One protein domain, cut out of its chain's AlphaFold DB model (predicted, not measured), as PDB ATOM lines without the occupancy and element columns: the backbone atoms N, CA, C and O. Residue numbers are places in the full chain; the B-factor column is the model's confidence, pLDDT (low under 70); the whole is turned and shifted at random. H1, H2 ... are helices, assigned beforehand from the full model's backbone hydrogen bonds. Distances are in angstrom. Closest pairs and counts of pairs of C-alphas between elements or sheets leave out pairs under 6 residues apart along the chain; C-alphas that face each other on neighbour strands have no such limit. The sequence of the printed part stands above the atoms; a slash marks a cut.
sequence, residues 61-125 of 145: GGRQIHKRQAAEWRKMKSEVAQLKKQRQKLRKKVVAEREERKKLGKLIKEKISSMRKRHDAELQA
ATOM      1  N   GLY A  61     -53.182  23.825  -2.472       72.06
ATOM      2  CA  GLY A  61     -53.418  22.699  -3.370       72.06
ATOM      3  C   GLY A  61     -53.194  21.352  -2.683       72.06
ATOM      4  O   GLY A  61     -52.073  21.054  -2.267       72.06
ATOM      5  N   GLY A  62     -54.203  20.470  -2.677       78.94
ATOM      6  CA  GLY A  62     -54.103  19.112  -2.107       78.94
ATOM      7  C   GLY A  62     -52.864  18.323  -2.569       78.94
ATOM      8  O   GLY A  62     -52.221  17.624  -1.786       78.94
ATOM      9  N   ARG A  63     -52.419  18.519  -3.820       83.12
ATOM     10  CA  ARG A  63     -51.185  17.909  -4.354       83.12
ATOM     11  C   ARG A  63     -49.909  18.366  -3.632       83.12
ATOM     12  O   ARG A  63     -48.986  17.568  -3.455       83.12
ATOM     13  N   GLN A  64     -49.828  19.634  -3.232       86.38
ATOM     14  CA  GLN A  64     -48.671  20.172  -2.513       86.38
ATOM     15  C   GLN A  64     -48.601  19.620  -1.086       86.38
ATOM     16  O   GLN A  64     -47.516  19.255  -0.630       86.38
ATOM     17  N   ILE A  65     -49.752  19.459  -0.429       87.88
ATOM     18  CA  ILE A  65     -49.848  18.857   0.908       87.88
ATOM     19  C   ILE A  65     -49.357  17.417   0.881       87.88
ATOM     20  O   ILE A  65     -48.454  17.074   1.639       87.88
ATOM     21  N   HIS A  66     -49.820  16.595  -0.063       86.69
ATOM     22  CA  HIS A  66     -49.310  15.228  -0.189       86.69
ATOM     23  C   HIS A  66     -47.798  15.183  -0.460       86.69
ATOM     24  O   HIS A  66     -47.093  14.335   0.092       86.69
ATOM     25  N   LYS A  67     -47.258  16.111  -1.268       90.69
ATOM     26  CA  LYS A  67     -45.808  16.205  -1.512       90.69
ATOM     27  C   LYS A  67     -45.041  16.535  -0.226       90.69
ATOM     28  O   LYS A  67     -44.016  15.900   0.043       90.69
ATOM     29  N   ARG A  68     -45.540  17.487   0.569       90.50
ATOM     30  CA  ARG A  68     -44.977  17.861   1.873       90.50
ATOM     31  C   ARG A  68     -45.052  16.696   2.858       90.50
ATOM     32  O   ARG A  68     -44.018  16.289   3.385       90.50
ATOM     33  N   GLN A  69     -46.227  16.097   3.026       91.06
ATOM     34  CA  GLN A  69     -46.447  14.948   3.905       91.06
ATOM     35  C   GLN A  69     -45.538  13.771   3.530       91.06
ATOM     36  O   GLN A  69     -44.923  13.158   4.400       91.06
ATOM     37  N   ALA A  70     -45.336  13.501   2.235       91.06
ATOM     38  CA  ALA A  70     -44.409  12.467   1.777       91.06
ATOM     39  C   ALA A  70     -42.941  12.774   2.126       91.06
ATOM     40  O   ALA A  70     -42.192  11.864   2.496       91.06
ATOM     41  N   ALA A  71     -42.507  14.033   2.015       93.19
ATOM     42  CA  ALA A  71     -41.164  14.445   2.421       93.19
ATOM     43  C   ALA A  71     -40.968  14.300   3.939       93.19
ATOM     44  O   ALA A  71     -39.971  13.719   4.381       93.19
ATOM     45  N   GLU A  72     -41.954  14.727   4.729       92.19
ATOM     46  CA  GLU A  72     -41.977  14.534   6.181       92.19
ATOM     47  C   GLU A  72     -41.948  13.044   6.550       92.19
ATOM     48  O   GLU A  72     -41.194  12.632   7.434       92.19
ATOM     49  N   TRP A  73     -42.677  12.203   5.814       92.06
ATOM     50  CA  TRP A  73     -42.698  10.756   6.017       92.06
ATOM     51  C   TRP A  73     -41.336  10.114   5.742       92.06
ATOM     52  O   TRP A  73     -40.896   9.236   6.489       92.06
ATOM     53  N   ARG A  74     -40.624  10.561   4.698       93.38
ATOM     54  CA  ARG A  74     -39.254  10.107   4.401       93.38
ATOM     55  C   ARG A  74     -38.275  10.501   5.506       93.38
ATOM     56  O   ARG A  74     -37.499   9.650   5.943       93.38
ATOM     57  N   LYS A  75     -38.349  11.742   5.998       94.12
ATOM     58  CA  LYS A  75     -37.519  12.222   7.115       94.12
ATOM     59  C   LYS A  75     -37.808  11.444   8.403       94.12
ATOM     60  O   LYS A  75     -36.895  10.941   9.047       94.12
ATOM     61  N   MET A  76     -39.078  11.235   8.739       94.38
ATOM     62  CA  MET A  76     -39.456  10.433   9.906       94.38
ATOM     63  C   MET A  76     -38.966   8.984   9.782       94.38
ATOM     64  O   MET A  76     -38.448   8.424  10.747       94.38
ATOM     65  N   LYS A  77     -39.066   8.372   8.593       94.38
ATOM     66  CA  LYS A  77     -38.566   7.010   8.352       94.38
ATOM     67  C   LYS A  77     -37.059   6.888   8.586       94.38
ATOM     68  O   LYS A  77     -36.636   5.883   9.163       94.38
ATOM     69  N   SER A  78     -36.256   7.869   8.167       95.69
ATOM     70  CA  SER A  78     -34.807   7.840   8.405       95.69
ATOM     71  C   SER A  78     -34.481   7.964   9.897       95.69
ATOM     72  O   SER A  78     -33.685   7.178  10.415       95.69
ATOM     73  N   GLU A  79     -35.173   8.844  10.618       94.31
ATOM     74  CA  GLU A  79     -35.044   8.991  12.073       94.31
ATOM     75  C   GLU A  79     -35.464   7.709  12.815       94.31
ATOM     76  O   GLU A  79     -34.743   7.211  13.681       94.31
ATOM     77  N   VAL A  80     -36.585   7.089  12.433       96.75
ATOM     78  CA  VAL A  80     -37.020   5.800  12.993       96.75
ATOM     79  C   VAL A  80     -36.004   4.697  12.705       96.75
ATOM     80  O   VAL A  80     -35.769   3.847  13.566       96.75
ATOM     81  N   ALA A  81     -35.370   4.687  11.531       97.19
ATOM     82  CA  ALA A  81     -34.310   3.731  11.227       97.19
ATOM     83  C   ALA A  81     -33.092   3.922  12.150       97.19
ATOM     84  O   ALA A  81     -32.540   2.934  12.642       97.19
ATOM     85  N   GLN A  82     -32.704   5.165  12.447       97.19
ATOM     86  CA  GLN A  82     -31.638   5.468  13.409       97.19
ATOM     87  C   GLN A  82     -32.011   5.020  14.832       97.19
ATOM     88  O   GLN A  82     -31.236   4.301  15.468       97.19
ATOM     89  N   LEU A  83     -33.223   5.332  15.298       96.00
ATOM     90  CA  LEU A  83     -33.733   4.899  16.607       96.00
ATOM     91  C   LEU A  83     -33.812   3.369  16.717       96.00
ATOM     92  O   LEU A  83     -33.477   2.788  17.750       96.00
ATOM     93  N   LYS A  84     -34.203   2.678  15.638       96.44
ATOM     94  CA  LYS A  84     -34.196   1.208  15.571       96.44
ATOM     95  C   LYS A  84     -32.782   0.647  15.691       96.44
ATOM     96  O   LYS A  84     -32.591  -0.312  16.439       96.44
ATOM     97  N   LYS A  85     -31.794   1.253  15.024       97.00
ATOM     98  CA  LYS A  85     -30.377   0.873  15.159       97.00
ATOM     99  C   LYS A  85     -29.880   1.079  16.593       97.00
ATOM    100  O   LYS A  85     -29.262   0.172  17.145       97.00
ATOM    101  N   GLN A  86     -30.196   2.209  17.228       94.12
ATOM    102  CA  GLN A  86     -29.868   2.455  18.642       94.12
ATOM    103  C   GLN A  86     -30.497   1.390  19.550       94.12
ATOM    104  O   GLN A  86     -29.807   0.734  20.326       94.12
ATOM    105  N   ARG A  87     -31.790   1.104  19.363       93.44
ATOM    106  CA  ARG A  87     -32.519   0.067  20.109       93.44
ATOM    107  C   ARG A  87     -31.950  -1.340  19.897       93.44
ATOM    108  O   ARG A  87     -32.069  -2.205  20.772       93.44
ATOM    109  N   GLN A  88     -31.392  -1.616  18.722       94.69
ATOM    110  CA  GLN A  88     -30.755  -2.893  18.417       94.69
ATOM    111  C   GLN A  88     -29.427  -3.052  19.165       94.69
ATOM    112  O   GLN A  88     -29.180  -4.143  19.675       94.69
ATOM    113  N   LYS A  89     -28.630  -1.979  19.277       94.69
ATOM    114  CA  LYS A  89     -27.329  -1.978  19.968       94.69
ATOM    115  C   LYS A  89     -27.439  -2.257  21.470       94.69
ATOM    116  O   LYS A  89     -26.558  -2.909  22.018       94.69
ATOM    117  N   LEU A  90     -28.528  -1.830  22.110       92.69
ATOM    118  CA  LEU A  90     -28.787  -2.112  23.526       92.69
ATOM    119  C   LEU A  90     -28.903  -3.624  23.782       92.69
ATOM    120  O   LEU A  90     -29.485  -4.372  22.991       92.69
ATOM    121  N   ARG A  91     -28.407  -4.121  24.908       90.06
ATOM    122  CA  ARG A  91     -28.469  -5.530  25.319       90.06
ATOM    123  C   ARG A  91     -29.772  -5.802  26.073       90.06
ATOM    124  O   ARG A  91     -30.395  -4.923  26.651       90.06
ATOM    125  N   LYS A  92     -30.269  -7.043  26.006       91.88
ATOM    126  CA  LYS A  92     -31.530  -7.441  26.681       91.88
ATOM    127  C   LYS A  92     -31.325  -7.820  28.155       91.88
ATOM    128  O   LYS A  92     -32.291  -7.856  28.919       91.88
ATOM    129  N   LYS A  93     -30.086  -8.176  28.514       91.25
ATOM    130  CA  LYS A  93     -29.719  -8.742  29.819       91.25
ATOM    131  C   LYS A  93     -29.404  -7.670  30.868       91.25
ATOM    132  O   LYS A  93     -29.669  -7.905  32.036       91.25
ATOM    133  N   VAL A  94     -28.901  -6.507  30.453       92.94
ATOM    134  CA  VAL A  94     -28.611  -5.379  31.350       92.94
ATOM    135  C   VAL A  94     -29.917  -4.642  31.659       92.94
ATOM    136  O   VAL A  94     -30.648  -4.294  30.732       92.94
ATOM    137  N   VAL A  95     -30.234  -4.440  32.942       90.38
ATOM    138  CA  VAL A  95     -31.513  -3.846  33.383       90.38
ATOM    139  C   VAL A  95     -31.667  -2.410  32.871       90.38
ATOM    140  O   VAL A  95     -32.673  -2.115  32.231       90.38
ATOM    141  N   ALA A  96     -30.642  -1.566  33.036       91.88
ATOM    142  CA  ALA A  96     -30.649  -0.185  32.540       91.88
ATOM    143  C   ALA A  96     -30.878  -0.114  31.015       91.88
ATOM    144  O   ALA A  96     -31.823   0.515  30.539       91.88
ATOM    145  N   GLU A  97     -30.101  -0.872  30.235       92.88
ATOM    146  CA  GLU A  97     -30.249  -0.910  28.773       92.88
ATOM    147  C   GLU A  97     -31.593  -1.514  28.326       92.88
ATOM    148  O   GLU A  97     -32.133  -1.170  27.270       92.88
ATOM    149  N   ARG A  98     -32.181  -2.424  29.116       92.81
ATOM    150  CA  ARG A  98     -33.518  -2.973  28.855       92.81
ATOM    151  C   ARG A  98     -34.585  -1.890  28.979       92.81
ATOM    152  O   ARG A  98     -35.513  -1.873  28.165       92.81
ATOM    153  N   GLU A  99     -34.483  -1.010  29.965       93.44
ATOM    154  CA  GLU A  99     -35.400   0.119  30.119       93.44
ATOM    155  C   GLU A  99     -35.247   1.123  28.982       93.44
ATOM    156  O   GLU A  99     -36.245   1.494  28.364       93.44
ATOM    157  N   GLU A 100     -34.018   1.479  28.613       93.50
ATOM    158  CA  GLU A 100     -33.744   2.330  27.449       93.50
ATOM    159  C   GLU A 100     -34.299   1.723  26.159       93.50
ATOM    160  O   GLU A 100     -34.939   2.401  25.353       93.50
ATOM    161  N   ARG A 101     -34.172   0.406  25.989       94.44
ATOM    162  CA  ARG A 101     -34.747  -0.306  24.845       94.44
ATOM    163  C   ARG A 101     -36.269  -0.191  24.793       94.44
ATOM    164  O   ARG A 101     -36.842  -0.131  23.696       94.44
ATOM    165  N   LYS A 102     -36.936  -0.212  25.952       95.00
ATOM    166  CA  LYS A 102     -38.384   0.009  26.062       95.00
ATOM    167  C   LYS A 102     -38.728   1.470  25.763       95.00
ATOM    168  O   LYS A 102     -39.640   1.692  24.971       95.00
ATOM    169  N   LYS A 103     -37.976   2.434  26.309       95.56
ATOM    170  CA  LYS A 103     -38.133   3.879  26.050       95.56
ATOM    171  C   LYS A 103     -38.019   4.191  24.554       95.56
ATOM    172  O   LYS A 103     -38.951   4.747  23.986       95.56
ATOM    173  N   LEU A 104     -36.975   3.702  23.880       95.94
ATOM    174  CA  LEU A 104     -36.817   3.837  22.425       95.94
ATOM    175  C   LEU A 104     -37.967   3.182  21.648       95.94
ATOM    176  O   LEU A 104     -38.425   3.714  20.642       95.94
ATOM    177  N   GLY A 105     -38.455   2.026  22.110       95.06
ATOM    178  CA  GLY A 105     -39.608   1.359  21.506       95.06
ATOM    179  C   GLY A 105     -40.892   2.193  21.585       95.06
ATOM    180  O   GLY A 105     -41.612   2.277  20.592       95.06
ATOM    181  N   LYS A 106     -41.158   2.816  22.739       96.94
ATOM    182  CA  LYS A 106     -42.291   3.733  22.930       96.94
ATOM    183  C   LYS A 106     -42.135   4.982  22.062       96.94
ATOM    184  O   LYS A 106     -43.048   5.289  21.309       96.94
ATOM    185  N   LEU A 107     -40.950   5.593  22.062       95.31
ATOM    186  CA  LEU A 107     -40.650   6.801  21.291       95.31
ATOM    187  C   LEU A 107     -40.839   6.599  19.780       95.31
ATOM    188  O   LEU A 107     -41.417   7.447  19.110       95.31
ATOM    189  N   ILE A 108     -40.418   5.450  19.232       94.50
ATOM    190  CA  ILE A 108     -40.665   5.114  17.818       94.50
ATOM    191  C   ILE A 108     -42.169   5.049  17.520       94.50
ATOM    192  O   ILE A 108     -42.614   5.598  16.514       94.50
ATOM    193  N   LYS A 109     -42.949   4.363  18.367       95.44
ATOM    194  CA  LYS A 109     -44.401   4.223  18.173       95.44
ATOM    195  C   LYS A 109     -45.103   5.572  18.271       95.44
ATOM    196  O   LYS A 109     -45.889   5.911  17.393       95.44
ATOM    197  N   GLU A 110     -44.774   6.339  19.303       95.12
ATOM    198  CA  GLU A 110     -45.323   7.666  19.553       95.12
ATOM    199  C   GLU A 110     -45.062   8.594  18.368       95.12
ATOM    200  O   GLU A 110     -46.005   9.154  17.820       95.12
ATOM    201  N   LYS A 111     -43.818   8.649  17.881       93.44
ATOM    202  CA  LYS A 111     -43.424   9.493  16.748       93.44
ATOM    203  C   LYS A 111     -44.133   9.136  15.439       93.44
ATOM    204  O   LYS A 111     -44.476  10.027  14.667       93.44
ATOM    205  N   ILE A 112     -44.382   7.848  15.190       93.88
ATOM    206  CA  ILE A 112     -45.180   7.406  14.035       93.88
ATOM    207  C   ILE A 112     -46.645   7.816  14.225       93.88
ATOM    208  O   ILE A 112     -47.246   8.370  13.309       93.88
ATOM    209  N   SER A 113     -47.215   7.555  15.403       93.81
ATOM    210  CA  SER A 113     -48.625   7.836  15.682       93.81
ATOM    211  C   SER A 113     -48.952   9.330  15.672       93.81
ATOM    212  O   SER A 113     -49.957   9.720  15.089       93.81
ATOM    213  N   SER A 114     -48.095  10.174  16.252       92.12
ATOM    214  CA  SER A 114     -48.313  11.617  16.320       92.12
ATOM    215  C   SER A 114     -48.272  12.242  14.934       92.12
ATOM    216  O   SER A 114     -49.062  13.128  14.628       92.12
ATOM    217  N   MET A 115     -47.383  11.758  14.068       91.31
ATOM    218  CA  MET A 115     -47.261  12.287  12.721       91.31
ATOM    219  C   MET A 115     -48.397  11.823  11.804       91.31
ATOM    220  O   MET A 115     -48.924  12.655  11.075       91.31
ATOM    221  N   ARG A 116     -48.860  10.567  11.924       89.88
ATOM    222  CA  ARG A 116     -50.104  10.123  11.264       89.88
ATOM    223  C   ARG A 116     -51.285  10.997  11.664       89.88
ATOM    224  O   ARG A 116     -51.902  11.583  10.795       89.88
ATOM    225  N   LYS A 117     -51.503  11.182  12.972       90.81
ATOM    226  CA  LYS A 117     -52.587  12.029  13.489       90.81
ATOM    227  C   LYS A 117     -52.533  13.455  12.939       90.81
ATOM    228  O   LYS A 117     -53.573  13.997  12.592       90.81
ATOM    229  N   ARG A 118     -51.339  14.057  12.844       90.19
ATOM    230  CA  ARG A 118     -51.174  15.394  12.248       90.19
ATOM    231  C   ARG A 118     -51.540  15.407  10.765       90.19
ATOM    232  O   ARG A 118     -52.327  16.249  10.359       90.19
ATOM    233  N   HIS A 119     -51.019  14.467   9.979       90.94
ATOM    234  CA  HIS A 119     -51.317  14.392   8.543       90.94
ATOM    235  C   HIS A 119     -52.788  14.062   8.268       90.94
ATOM    236  O   HIS A 119     -53.370  14.638   7.357       90.94
ATOM    237  N   ASP A 120     -53.403  13.195   9.070       87.88
ATOM    238  CA  ASP A 120     -54.824  12.853   8.966       87.88
ATOM    239  C   ASP A 120     -55.713  14.055   9.313       87.88
ATOM    240  O   ASP A 120     -56.664  14.336   8.589       87.88
ATOM    241  N   ALA A 121     -55.371  14.810  10.363       88.44
ATOM    242  CA  ALA A 121     -56.080  16.037  10.723       88.44
ATOM    243  C   ALA A 121     -55.959  17.115   9.634       88.44
ATOM    244  O   ALA A 121     -56.945  17.778   9.322       88.44
ATOM    245  N   GLU A 122     -54.780  17.265   9.021       87.25
ATOM    246  CA  GLU A 122     -54.570  18.175   7.886       87.25
ATOM    247  C   GLU A 122     -55.437  17.785   6.680       87.25
ATOM    248  O   GLU A 122     -56.075  18.643   6.076       87.25
ATOM    249  N   LEU A 123     -55.508  16.494   6.342       87.56
ATOM    250  CA  LEU A 123     -56.333  16.019   5.228       87.56
ATOM    251  C   LEU A 123     -57.832  16.158   5.517       87.56
ATOM    252  O   LEU A 123     -58.593  16.551   4.631       87.56
ATOM    253  N   GLN A 124     -58.252  15.895   6.757       87.19
ATOM    254  CA  GLN A 124     -59.636  16.054   7.190       87.19
ATOM    255  C   GLN A 124     -60.070  17.524   7.179       87.19
ATOM    256  O   GLN A 124     -61.157  17.824   6.689       87.19
ATOM    257  N   ALA A 125     -59.221  18.443   7.654       85.88
ATOM    258  CA  ALA A 125     -59.495  19.882   7.644       85.88
ATOM    259  C   ALA A 125     -59.700  20.438   6.226       85.88
ATOM    260  O   ALA A 125     -60.432  21.403   6.033       85.88
TER     261      ALA A 125
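Overview. This is residues 61 to 125 of the 145 residues of an uncharacterized protein of Toxoplasma gondii MAS (UniProt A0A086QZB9). This is a long helical hairpin: H1 and H2, two helices of similar length, lie side by side and run opposite ways, with the turn of residues 90 to 94 at one end of the rod. The printed part has 65 residues, with H1 then H2 along the chain and no named strand; the class is all helix. The whole is loose, with a radius of gyration of the C-alphas of 15.3 A and spans of 51 by 18 by 9 A.

Arrangement. Begin with the longest helix, H2, residues 95 to 125. Then look for H1, residues 62 to 89, which touches H2 with 13 pairs of C-alphas within 8 A. Their closest C-alphas, those of Arg 87 and Arg 101, are 5.2 A apart. The lines stand at a shallow tilt of 5 degrees, opposite ways, and the two form a helical hairpin. In H1 and H2 every O i to N i+4 pair is within hydrogen-bond range.

Along the chain. Find C-alpha 95 at (-31.513, -3.846, 33.383); from there H2 runs 44.8 A to C-alpha 125 at (-59.495, 19.882, 7.644). H1 starts at C-alpha 62, at (-54.103, 19.112, -2.107), and runs 40.6 A to C-alpha 89.

Size, cuts and confidence. The C-alphas farthest apart, those of Gly 61 and Lys 93, are 51.5 A apart. The printed part has no cut, and the link from H1 to H2 is tight. The model's mean pLDDT over the printed part is 92.0, and no printed residue is under 70.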